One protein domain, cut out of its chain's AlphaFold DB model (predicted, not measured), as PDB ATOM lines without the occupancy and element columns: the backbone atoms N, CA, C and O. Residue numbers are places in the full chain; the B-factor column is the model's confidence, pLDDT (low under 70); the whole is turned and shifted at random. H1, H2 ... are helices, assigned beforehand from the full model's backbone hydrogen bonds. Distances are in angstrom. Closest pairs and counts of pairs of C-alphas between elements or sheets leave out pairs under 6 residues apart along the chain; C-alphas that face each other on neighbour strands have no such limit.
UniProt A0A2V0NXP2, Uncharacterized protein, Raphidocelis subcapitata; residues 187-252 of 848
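Overview. This is residues 187 to 252 of the 848 residues of an uncharacterized protein of Raphidocelis subcapitata (UniProt A0A2V0NXP2). The domain has little regular structure: it is an elongated string of loops and short antiparallel turns, with the short helix H1 about midway along it. The first residues, from Ser 187, lie toward one end and the small helix H2 lies at the other. The printed part has 66 residues, with two named helices in the order H1, H2 and no named strand; the class is all helix, though these helices hold only 10 residues. It is compact, with a radius of gyration of the C-alphas of 10.7 A, and spans 34 by 22 by 17 A.

Along the chain. Residues 187 to 221 hold no named element. H1, residues 222 to 227, is 8.4 A long and begins at C-alpha 222 (38.437, -17.099, -35.183). H2, residues 249 to 252, ends at C-alpha 252 (46.951, -10.001, -30.517).

Arrangement. Residues 200 to 201 pair antiparallel with 207 to 208, 212 to 213 with 216 to 217, and 238 to 239 with 245 to 246. H1 and H2 are apart. Every O i to N i+4 pair in H1 is within hydrogen-bond range; H2 is too short for such a pair.

Size, cuts and confidence. The C-alphas farthest apart, of Ser 187 and Thr 250, are 34.3 A apart. The printed part has no cut. The link from H1 to H2 is long, 21 residues. The mean pLDDT of H2 is 64.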
ATOM      1  N   SER A 187      29.039 -25.898 -48.685       72.62
ATOM      2  CA  SER A 187      29.131 -24.463 -49.002       72.62
ATOM      3  C   SER A 187      28.395 -23.625 -47.954       72.62
ATOM      4  O   SER A 187      27.320 -24.011 -47.496       72.62
ATOM      5  N   CYS A 188      28.982 -22.488 -47.578       69.25
ATOM      6  CA  CYS A 188      28.544 -21.662 -46.451       69.25
ATOM      7  C   CYS A 188      28.273 -20.193 -46.789       69.25
ATOM      8  O   CYS A 188      28.007 -19.406 -45.886       69.25
ATOM      9  N   TYR A 189      28.343 -19.802 -48.065       74.06
ATOM     10  CA  TYR A 189      27.988 -18.449 -48.528       74.06
ATOM     11  C   TYR A 189      28.672 -17.295 -47.756       74.06
ATOM     12  O   TYR A 189      28.111 -16.210 -47.628       74.06
ATOM     13  N   GLY A 190      29.878 -17.526 -47.222       71.06
ATOM     14  CA  GLY A 190      30.628 -16.544 -46.429       71.06
ATOM     15  C   GLY A 190      30.172 -16.376 -44.971       71.06
ATOM     16  O   GLY A 190      30.645 -15.456 -44.309       71.06
ATOM     17  N   ASN A 191      29.279 -17.226 -44.449       72.81
ATOM     18  CA  ASN A 191      28.760 -17.125 -43.081       72.81
ATOM     19  C   ASN A 191      28.895 -18.454 -42.307       72.81
ATOM     20  O   ASN A 191      28.401 -19.502 -42.725       72.81
ATOM     21  N   ASP A 192      29.537 -18.384 -41.136       71.81
ATOM     22  CA  ASP A 192      29.788 -19.506 -40.222       71.81
ATOM     23  C   ASP A 192      28.514 -20.242 -39.760       71.81
ATOM     24  O   ASP A 192      28.589 -21.412 -39.390       71.81
ATOM     25  N   TRP A 193      27.340 -19.597 -39.787       76.56
ATOM     26  CA  TRP A 193      26.063 -20.201 -39.368       76.56
ATOM     27  C   TRP A 193      25.550 -21.301 -40.305       76.56
ATOM     28  O   TRP A 193      24.720 -22.110 -39.894       76.56
ATOM     29  N   TYR A 194      26.032 -21.357 -41.550       78.62
ATOM     30  CA  TYR A 194      25.723 -22.457 -42.471       78.62
ATOM     31  C   TYR A 194      26.615 -23.688 -42.250       78.62
ATOM     32  O   TYR A 194      26.388 -24.728 -42.869       78.62
ATOM     33  N   CYS A 195      27.619 -23.589 -41.376       76.94
ATOM     34  CA  CYS A 195      28.501 -24.694 -41.034       76.94
ATOM     35  C   CYS A 195      28.015 -25.458 -39.801       76.94
ATOM     36  O   CYS A 195      27.357 -24.913 -38.917       76.94
ATOM     37  N   ALA A 196      28.344 -26.750 -39.739       79.62
ATOM     38  CA  ALA A 196      28.013 -27.566 -38.576       79.62
ATOM     39  C   ALA A 196      28.808 -27.116 -37.335       79.62
ATOM     40  O   ALA A 196      29.883 -26.528 -37.444       79.62
ATOM     41  N   ILE A 197      28.321 -27.461 -36.141       80.06
ATOM     42  CA  ILE A 197      29.105 -27.307 -34.906       80.06
ATOM     43  C   ILE A 197      30.424 -28.083 -35.066       80.06
ATOM     44  O   ILE A 197      30.427 -29.235 -35.505       80.06
ATOM     45  N   GLY A 198      31.544 -27.441 -34.737       83.00
ATOM     46  CA  GLY A 198      32.897 -27.910 -35.036       83.00
ATOM     47  C   GLY A 198      33.428 -27.476 -36.409       83.00
ATOM     48  O   GLY A 198      34.431 -28.030 -36.862       83.00
ATOM     49  N   GLN A 199      32.782 -26.518 -37.086       85.94
ATOM     50  CA  GLN A 199      33.221 -25.966 -38.374       85.94
ATOM     51  C   GLN A 199      33.075 -24.434 -38.460       85.94
ATOM     52  O   GLN A 199      32.290 -23.810 -37.743       85.94
ATOM     53  N   CYS A 200      33.835 -23.832 -39.375       85.19
ATOM     54  CA  CYS A 200      33.787 -22.414 -39.738       85.19
ATOM     55  C   CYS A 200      33.835 -22.234 -41.261       85.19
ATOM     56  O   CYS A 200      34.285 -23.129 -41.982       85.19
ATOM     57  N   CYS A 201      33.351 -21.099 -41.758       82.50
ATOM     58  CA  CYS A 201      33.288 -20.805 -43.182       82.50
ATOM     59  C   CYS A 201      34.634 -20.269 -43.684       82.50
ATOM     60  O   CYS A 201      35.121 -19.235 -43.220       82.50
ATOM     61  N   GLY A 202      35.243 -20.986 -44.626       79.62
ATOM     62  CA  GLY A 202      36.459 -20.564 -45.305       79.62
ATOM     63  C   GLY A 202      36.228 -19.381 -46.243       79.62
ATOM     64  O   GLY A 202      35.137 -19.175 -46.774       79.62
ATOM     65  N   ASP A 203      37.301 -18.642 -46.498       72.44
ATOM     66  CA  ASP A 203      37.409 -17.559 -47.477       72.44
ATOM     67  C   ASP A 203      37.155 -17.992 -48.933       72.44
ATOM     68  O   ASP A 203      36.937 -17.146 -49.799       72.44
ATOM     69  N   ASP A 204      37.126 -19.299 -49.204       69.06
ATOM     70  CA  ASP A 204      36.672 -19.893 -50.461       69.06
ATOM     71  C   ASP A 204      35.180 -20.293 -50.474       69.06
ATOM     72  O   ASP A 204      34.705 -20.855 -51.460       69.06
ATOM     73  N   GLY A 205      34.424 -19.986 -49.413       74.94
ATOM     74  CA  GLY A 205      32.978 -20.217 -49.324       74.94
ATOM     75  C   GLY A 205      32.569 -21.639 -48.925       74.94
ATOM     76  O   GLY A 205      31.411 -22.016 -49.143       74.94
ATOM     77  N   PHE A 206      33.484 -22.420 -48.336       80.56
ATOM     78  CA  PHE A 206      33.254 -23.800 -47.884       80.56
ATOM     79  C   PHE A 206      33.567 -23.996 -46.394       80.56
ATOM     80  O   PHE A 206      34.512 -23.422 -45.861       80.56
ATOM     81  N   CYS A 207      32.793 -24.844 -45.720       81.12
ATOM     82  CA  CYS A 207      32.976 -25.185 -44.315       81.12
ATOM     83  C   CYS A 207      34.237 -26.017 -44.087       81.12
ATOM     84  O   CYS A 207      34.485 -27.009 -44.780       81.12
ATOM     85  N   ARG A 208      35.000 -25.640 -43.059       80.56
ATOM     86  CA  ARG A 208      36.264 -26.259 -42.651       80.56
ATOM     87  C   ARG A 208      36.225 -26.603 -41.168       80.56
ATOM     88  O   ARG A 208      35.714 -25.832 -40.363       80.56
ATOM     89  N   THR A 209      36.801 -27.742 -40.795       84.69
ATOM     90  CA  THR A 209      36.999 -28.161 -39.391       84.69
ATOM     91  C   THR A 209      38.236 -27.526 -38.746       84.69
ATOM     92  O   THR A 209      38.494 -27.731 -37.561       84.69
ATOM     93  N   THR A 210      39.016 -26.755 -39.508       84.44
ATOM     94  CA  THR A 210      40.215 -26.045 -39.055       84.44
ATOM     95  C   THR A 210      40.194 -24.604 -39.550       84.44
ATOM     96  O   THR A 210      39.874 -24.342 -40.706       84.44
ATOM     97  N   ILE A 211      40.615 -23.663 -38.698       84.19
ATOM     98  CA  ILE A 211      40.701 -22.236 -39.060       84.19
ATOM     99  C   ILE A 211      41.724 -21.985 -40.183       84.19
ATOM    100  O   ILE A 211      41.601 -21.012 -40.925       84.19
ATOM    101  N   PHE A 212      42.722 -22.862 -40.342       83.38
ATOM    102  CA  PHE A 212      43.770 -22.753 -41.356       83.38
ATOM    103  C   PHE A 212      43.595 -23.762 -42.492       83.38
ATOM    104  O   PHE A 212      43.233 -24.916 -42.258       83.38
ATOM    105  N   ALA A 213      43.954 -23.321 -43.698       72.81
ATOM    106  CA  ALA A 213      44.243 -24.149 -44.860       72.81
ATOM    107  C   ALA A 213      45.747 -24.007 -45.169       72.81
ATOM    108  O   ALA A 213      46.209 -22.991 -45.698       72.81
ATOM    109  N   GLY A 214      46.543 -24.996 -44.756       77.19
ATOM    110  CA  GLY A 214      48.004 -24.888 -44.758       77.19
ATOM    111  C   GLY A 214      48.495 -23.805 -43.788       77.19
ATOM    112  O   GLY A 214      48.160 -23.825 -42.608       77.19
ATOM    113  N   THR A 215      49.296 -22.853 -44.275       71.00
ATOM    114  CA  THR A 215      49.824 -21.726 -43.479       71.00
ATOM    115  C   THR A 215      48.921 -20.489 -43.475       71.00
ATOM    116  O   THR A 215      49.175 -19.554 -42.713       71.00
ATOM    117  N   ARG A 216      47.864 -20.460 -44.299       73.00
ATOM    118  CA  ARG A 216      46.900 -19.352 -44.382       73.00
ATOM    119  C   ARG A 216      45.710 -19.633 -43.471       73.00
ATOM    120  O   ARG A 216      45.110 -20.703 -43.546       73.00
ATOM    121  N   GLN A 217      45.331 -18.652 -42.656       77.25
ATOM    122  CA  GLN A 217      44.025 -18.651 -42.006       77.25
ATOM    123  C   GLN A 217      42.948 -18.496 -43.092       77.25
ATOM    124  O   GLN A 217      42.955 -17.501 -43.814       77.25
ATOM    125  N   SER A 218      42.081 -19.499 -43.230       76.38
ATOM    126  CA  SER A 218      40.997 -19.538 -44.217       76.38
ATOM    127  C   SER A 218      39.669 -19.099 -43.600       76.38
ATOM    128  O   SER A 218      38.947 -18.331 -44.221       76.38
ATOM    129  N   CYS A 219      39.360 -19.492 -42.359       79.56
ATOM    130  CA  CYS A 219      38.176 -18.965 -41.678       79.56
ATOM    131  C   CYS A 219      38.414 -17.514 -41.242       79.56
ATOM    132  O   CYS A 219      39.323 -17.244 -40.453       79.56
ATOM    133  N   ALA A 220      37.598 -16.585 -41.744       69.56
ATOM    134  CA  ALA A 220      37.857 -15.146 -41.647       69.56
ATOM    135  C   ALA A 220      37.873 -14.594 -40.206       69.56
ATOM    136  O   ALA A 220      38.586 -13.632 -39.933       69.56
ATOM    137  N   ASN A 221      37.124 -15.203 -39.276       78.00
ATOM    138  CA  ASN A 221      37.050 -14.755 -37.885       78.00
ATOM    139  C   ASN A 221      37.117 -15.926 -36.890       78.00
ATOM    140  O   ASN A 221      36.144 -16.651 -36.683       78.00
ATOM    141  N   CYS A 222      38.253 -16.073 -36.206       82.19
ATOM    142  CA  CYS A 222      38.437 -17.099 -35.183       82.19
ATOM    143  C   CYS A 222      37.505 -16.950 -33.969       82.19
ATOM    144  O   CYS A 222      37.264 -17.947 -33.301       82.19
ATOM    145  N   ASN A 223      36.933 -15.771 -33.682       81.44
ATOM    146  CA  ASN A 223      35.983 -15.628 -32.568       81.44
ATOM    147  C   ASN A 223      34.669 -16.354 -32.875       81.44
ATOM    148  O   ASN A 223      34.164 -17.093 -32.034       81.44
ATOM    149  N   ASN A 224      34.168 -16.211 -34.107       77.88
ATOM    150  CA  ASN A 224      33.008 -16.959 -34.589       77.88
ATOM    151  C   ASN A 224      33.322 -18.460 -34.654       77.88
ATOM    152  O   ASN A 224      32.549 -19.285 -34.171       77.88
ATOM    153  N   ALA A 225      34.493 -18.811 -35.196       80.94
ATOM    154  CA  ALA A 225      34.932 -20.198 -35.302       80.94
ATOM    155  C   ALA A 225      35.022 -20.881 -33.921       80.94
ATOM    156  O   ALA A 225      34.528 -21.994 -33.764       80.94
ATOM    157  N   MET A 226      35.559 -20.194 -32.904       81.00
ATOM    158  CA  MET A 226      35.606 -20.684 -31.519       81.00
ATOM    159  C   MET A 226      34.225 -20.767 -30.864       81.00
ATOM    160  O   MET A 226      33.991 -21.706 -30.107       81.00
ATOM    161  N   ALA A 227      33.301 -19.848 -31.165       79.75
ATOM    162  CA  ALA A 227      31.909 -19.963 -30.721       79.75
ATOM    163  C   ALA A 227      31.232 -21.224 -31.301       79.75
ATOM    164  O   ALA A 227      30.467 -21.889 -30.605       79.75
ATOM    165  N   ASN A 228      31.605 -21.614 -32.524       79.19
ATOM    166  CA  ASN A 228      31.244 -22.892 -33.143       79.19
ATOM    167  C   ASN A 228      32.125 -24.081 -32.694       79.19
ATOM    168  O   ASN A 228      31.948 -25.186 -33.201       79.19
ATOM    169  N   GLY A 229      33.067 -23.909 -31.760       83.00
ATOM    170  CA  GLY A 229      33.922 -24.981 -31.228       83.00
ATOM    171  C   GLY A 229      35.199 -25.294 -32.024       83.00
ATOM    172  O   GLY A 229      35.903 -26.243 -31.681       83.00
ATOM    173  N   VAL A 230      35.539 -24.514 -33.055       86.06
ATOM    174  CA  VAL A 230      36.813 -24.631 -33.786       86.06
ATOM    175  C   VAL A 230      37.889 -23.790 -33.103       86.06
ATOM    176  O   VAL A 230      37.777 -22.571 -33.004       86.06
ATOM    177  N   VAL A 231      38.969 -24.430 -32.657       88.25
ATOM    178  CA  VAL A 231      40.078 -23.757 -31.964       88.25
ATOM    179  C   VAL A 231      41.193 -23.321 -32.915       88.25
ATOM    180  O   VAL A 231      41.419 -23.925 -33.967       88.25
ATOM    181  N   CYS A 232      41.929 -22.279 -32.526       86.69
ATOM    182  CA  CYS A 232      43.169 -21.907 -33.201       86.69
ATOM    183  C   CYS A 232      44.230 -23.032 -33.097       86.69
ATOM    184  O   CYS A 232      44.277 -23.729 -32.079       86.69
ATOM    185  N   PRO A 233      45.110 -23.214 -34.104       86.44
ATOM    186  CA  PRO A 233      46.167 -24.226 -34.059       86.44
ATOM    187  C   PRO A 233      47.146 -24.014 -32.900       86.44
ATOM    188  O   PRO A 233      47.414 -22.888 -32.503       86.44
ATOM    189  N   THR A 234      47.794 -25.079 -32.428       84.50
ATOM    190  CA  THR A 234      48.781 -25.016 -31.328       84.50
ATOM    191  C   THR A 234      50.005 -24.137 -31.612       84.50
ATOM    192  O   THR A 234      50.637 -23.666 -30.671       84.50
ATOM    193  N   ALA A 235      50.336 -23.887 -32.884       81.44
ATOM    194  CA  ALA A 235      51.388 -22.948 -33.288       81.44
ATOM    195  C   ALA A 235      50.947 -21.469 -33.229       81.44
ATOM    196  O   ALA A 235      51.788 -20.575 -33.142       81.44
ATOM    197  N   THR A 236      49.638 -21.213 -33.272       84.62
ATOM    198  CA  THR A 236      49.013 -19.884 -33.238       84.62
ATOM    199  C   THR A 236      47.796 -19.861 -32.297       84.62
ATOM    200  O   THR A 236      46.712 -19.466 -32.717       84.62
ATOM    201  N   PRO A 237      47.927 -20.293 -31.024       88.06
ATOM    202  CA  PRO A 237      46.795 -20.724 -30.199       88.06
ATOM    203  C   PRO A 237      45.898 -19.591 -29.686       88.06
ATOM    204  O   PRO A 237      44.849 -19.875 -29.111       88.06
ATOM    205  N   VAL A 238      46.288 -18.323 -29.847       85.81
ATOM    206  CA  VAL A 238      45.527 -17.187 -29.315       85.81
ATOM    207  C   VAL A 238      44.671 -16.573 -30.414       85.81
ATOM    208  O   VAL A 238      45.201 -16.064 -31.395       85.81
ATOM    209  N   CYS A 239      43.351 -16.583 -30.233       83.44
ATOM    210  CA  CYS A 239      42.442 -15.815 -31.075       83.44
ATOM    211  C   CYS A 239      42.357 -14.362 -30.592       83.44
ATOM    212  O   CYS A 239      42.123 -14.095 -29.414       83.44
ATOM    213  N   CYS A 240      42.538 -13.420 -31.509       76.00
ATOM    214  CA  CYS A 240      42.499 -11.991 -31.230       76.00
ATOM    215  C   CYS A 240      41.092 -11.419 -31.423       76.00
ATOM    216  O   CYS A 240      40.318 -11.928 -32.228       76.00
ATOM    217  N   ALA A 241      40.786 -10.277 -30.797       67.88
ATOM    218  CA  ALA A 241      39.477  -9.616 -30.914       67.88
ATOM    219  C   ALA A 241      39.046  -9.286 -32.365       67.88
ATOM    220  O   ALA A 241      37.859  -9.156 -32.641       67.88
ATOM    221  N   ARG A 242      39.999  -9.185 -33.307       61.44
ATOM    222  CA  ARG A 242      39.745  -9.008 -34.752       61.44
ATOM    223  C   ARG A 242      39.483 -10.303 -35.531       61.44
ATOM    224  O   ARG A 242      39.231 -10.238 -36.725       61.44
ATOM    225  N   GLY A 243      39.575 -11.464 -34.889       72.19
ATOM    226  CA  GLY A 243      39.341 -12.754 -35.533       72.19
ATOM    227  C   GLY A 243      40.567 -13.422 -36.148       72.19
ATOM    228  O   GLY A 243      40.397 -14.372 -36.901       72.19
ATOM    229  N   GLN A 244      41.789 -13.005 -35.809       81.56
ATOM    230  CA  GLN A 244      43.020 -13.668 -36.256       81.56
ATOM    231  C   GLN A 244      43.605 -14.593 -35.176       81.56
ATOM    232  O   GLN A 244      43.639 -14.216 -34.008       81.56
ATOM    233  N   CYS A 245      44.106 -15.768 -35.563       80.75
ATOM    234  CA  CYS A 245      44.885 -16.656 -34.693       80.75
ATOM    235  C   CYS A 245      46.388 -16.314 -34.732       80.75
ATOM    236  O   CYS A 245      46.973 -16.224 -35.816       80.75
ATOM    237  N   VAL A 246      47.039 -16.184 -33.572       81.62
ATOM    238  CA  VAL A 246      48.461 -15.797 -33.437       81.62
ATOM    239  C   VAL A 246      49.190 -16.577 -32.332       81.62
ATOM    240  O   VAL A 246      48.569 -17.195 -31.468       81.62
ATOM    241  N   ALA A 247      50.526 -16.560 -32.349       83.06
ATOM    242  CA  ALA A 247      51.362 -17.363 -31.449       83.06
ATOM    243  C   ALA A 247      51.239 -16.968 -29.964       83.06
ATOM    244  O   ALA A 247      51.283 -17.840 -29.093       83.06
ATOM    245  N   LYS A 248      51.103 -15.672 -29.656       80.62
ATOM    246  CA  LYS A 248      51.052 -15.145 -28.282       80.62
ATOM    247  C   LYS A 248      50.009 -14.038 -28.154       80.62
ATOM    248  O   LYS A 248      49.760 -13.297 -29.094       80.62
ATOM    249  N   ALA A 249      49.472 -13.824 -26.953       73.81
ATOM    250  CA  ALA A 249      48.534 -12.722 -26.703       73.81
ATOM    251  C   ALA A 249      49.158 -11.330 -26.943       73.81
ATOM    252  O   ALA A 249      48.459 -10.400 -27.341       73.81
ATOM    253  N   THR A 250      50.481 -11.205 -26.798       63.28
ATOM    254  CA  THR A 250      51.261 -10.014 -27.184       63.28
ATOM    255  C   THR A 250      51.319  -9.765 -28.688       63.28
ATOM    256  O   THR A 250      51.750  -8.692 -29.093       63.28
ATOM    257  N   ASP A 251      50.897 -10.734 -29.498       63.00
ATOM    258  CA  ASP A 251      50.768 -10.621 -30.950       63.00
ATOM    259  C   ASP A 251      49.297 -10.315 -31.335       63.00
ATOM    260  O   ASP A 251      49.020  -9.935 -32.471       63.00
ATOM    261  N   CYS A 252      48.350 -10.439 -30.383       55.03
ATOM    262  CA  CYS A 252      46.951 -10.001 -30.517       55.03
ATOM    263  C   CYS A 252      46.745  -8.526 -30.204       55.03
ATOM    264  O   CYS A 252      45.915  -7.871 -30.840       55.03
TER     265      CYS A 252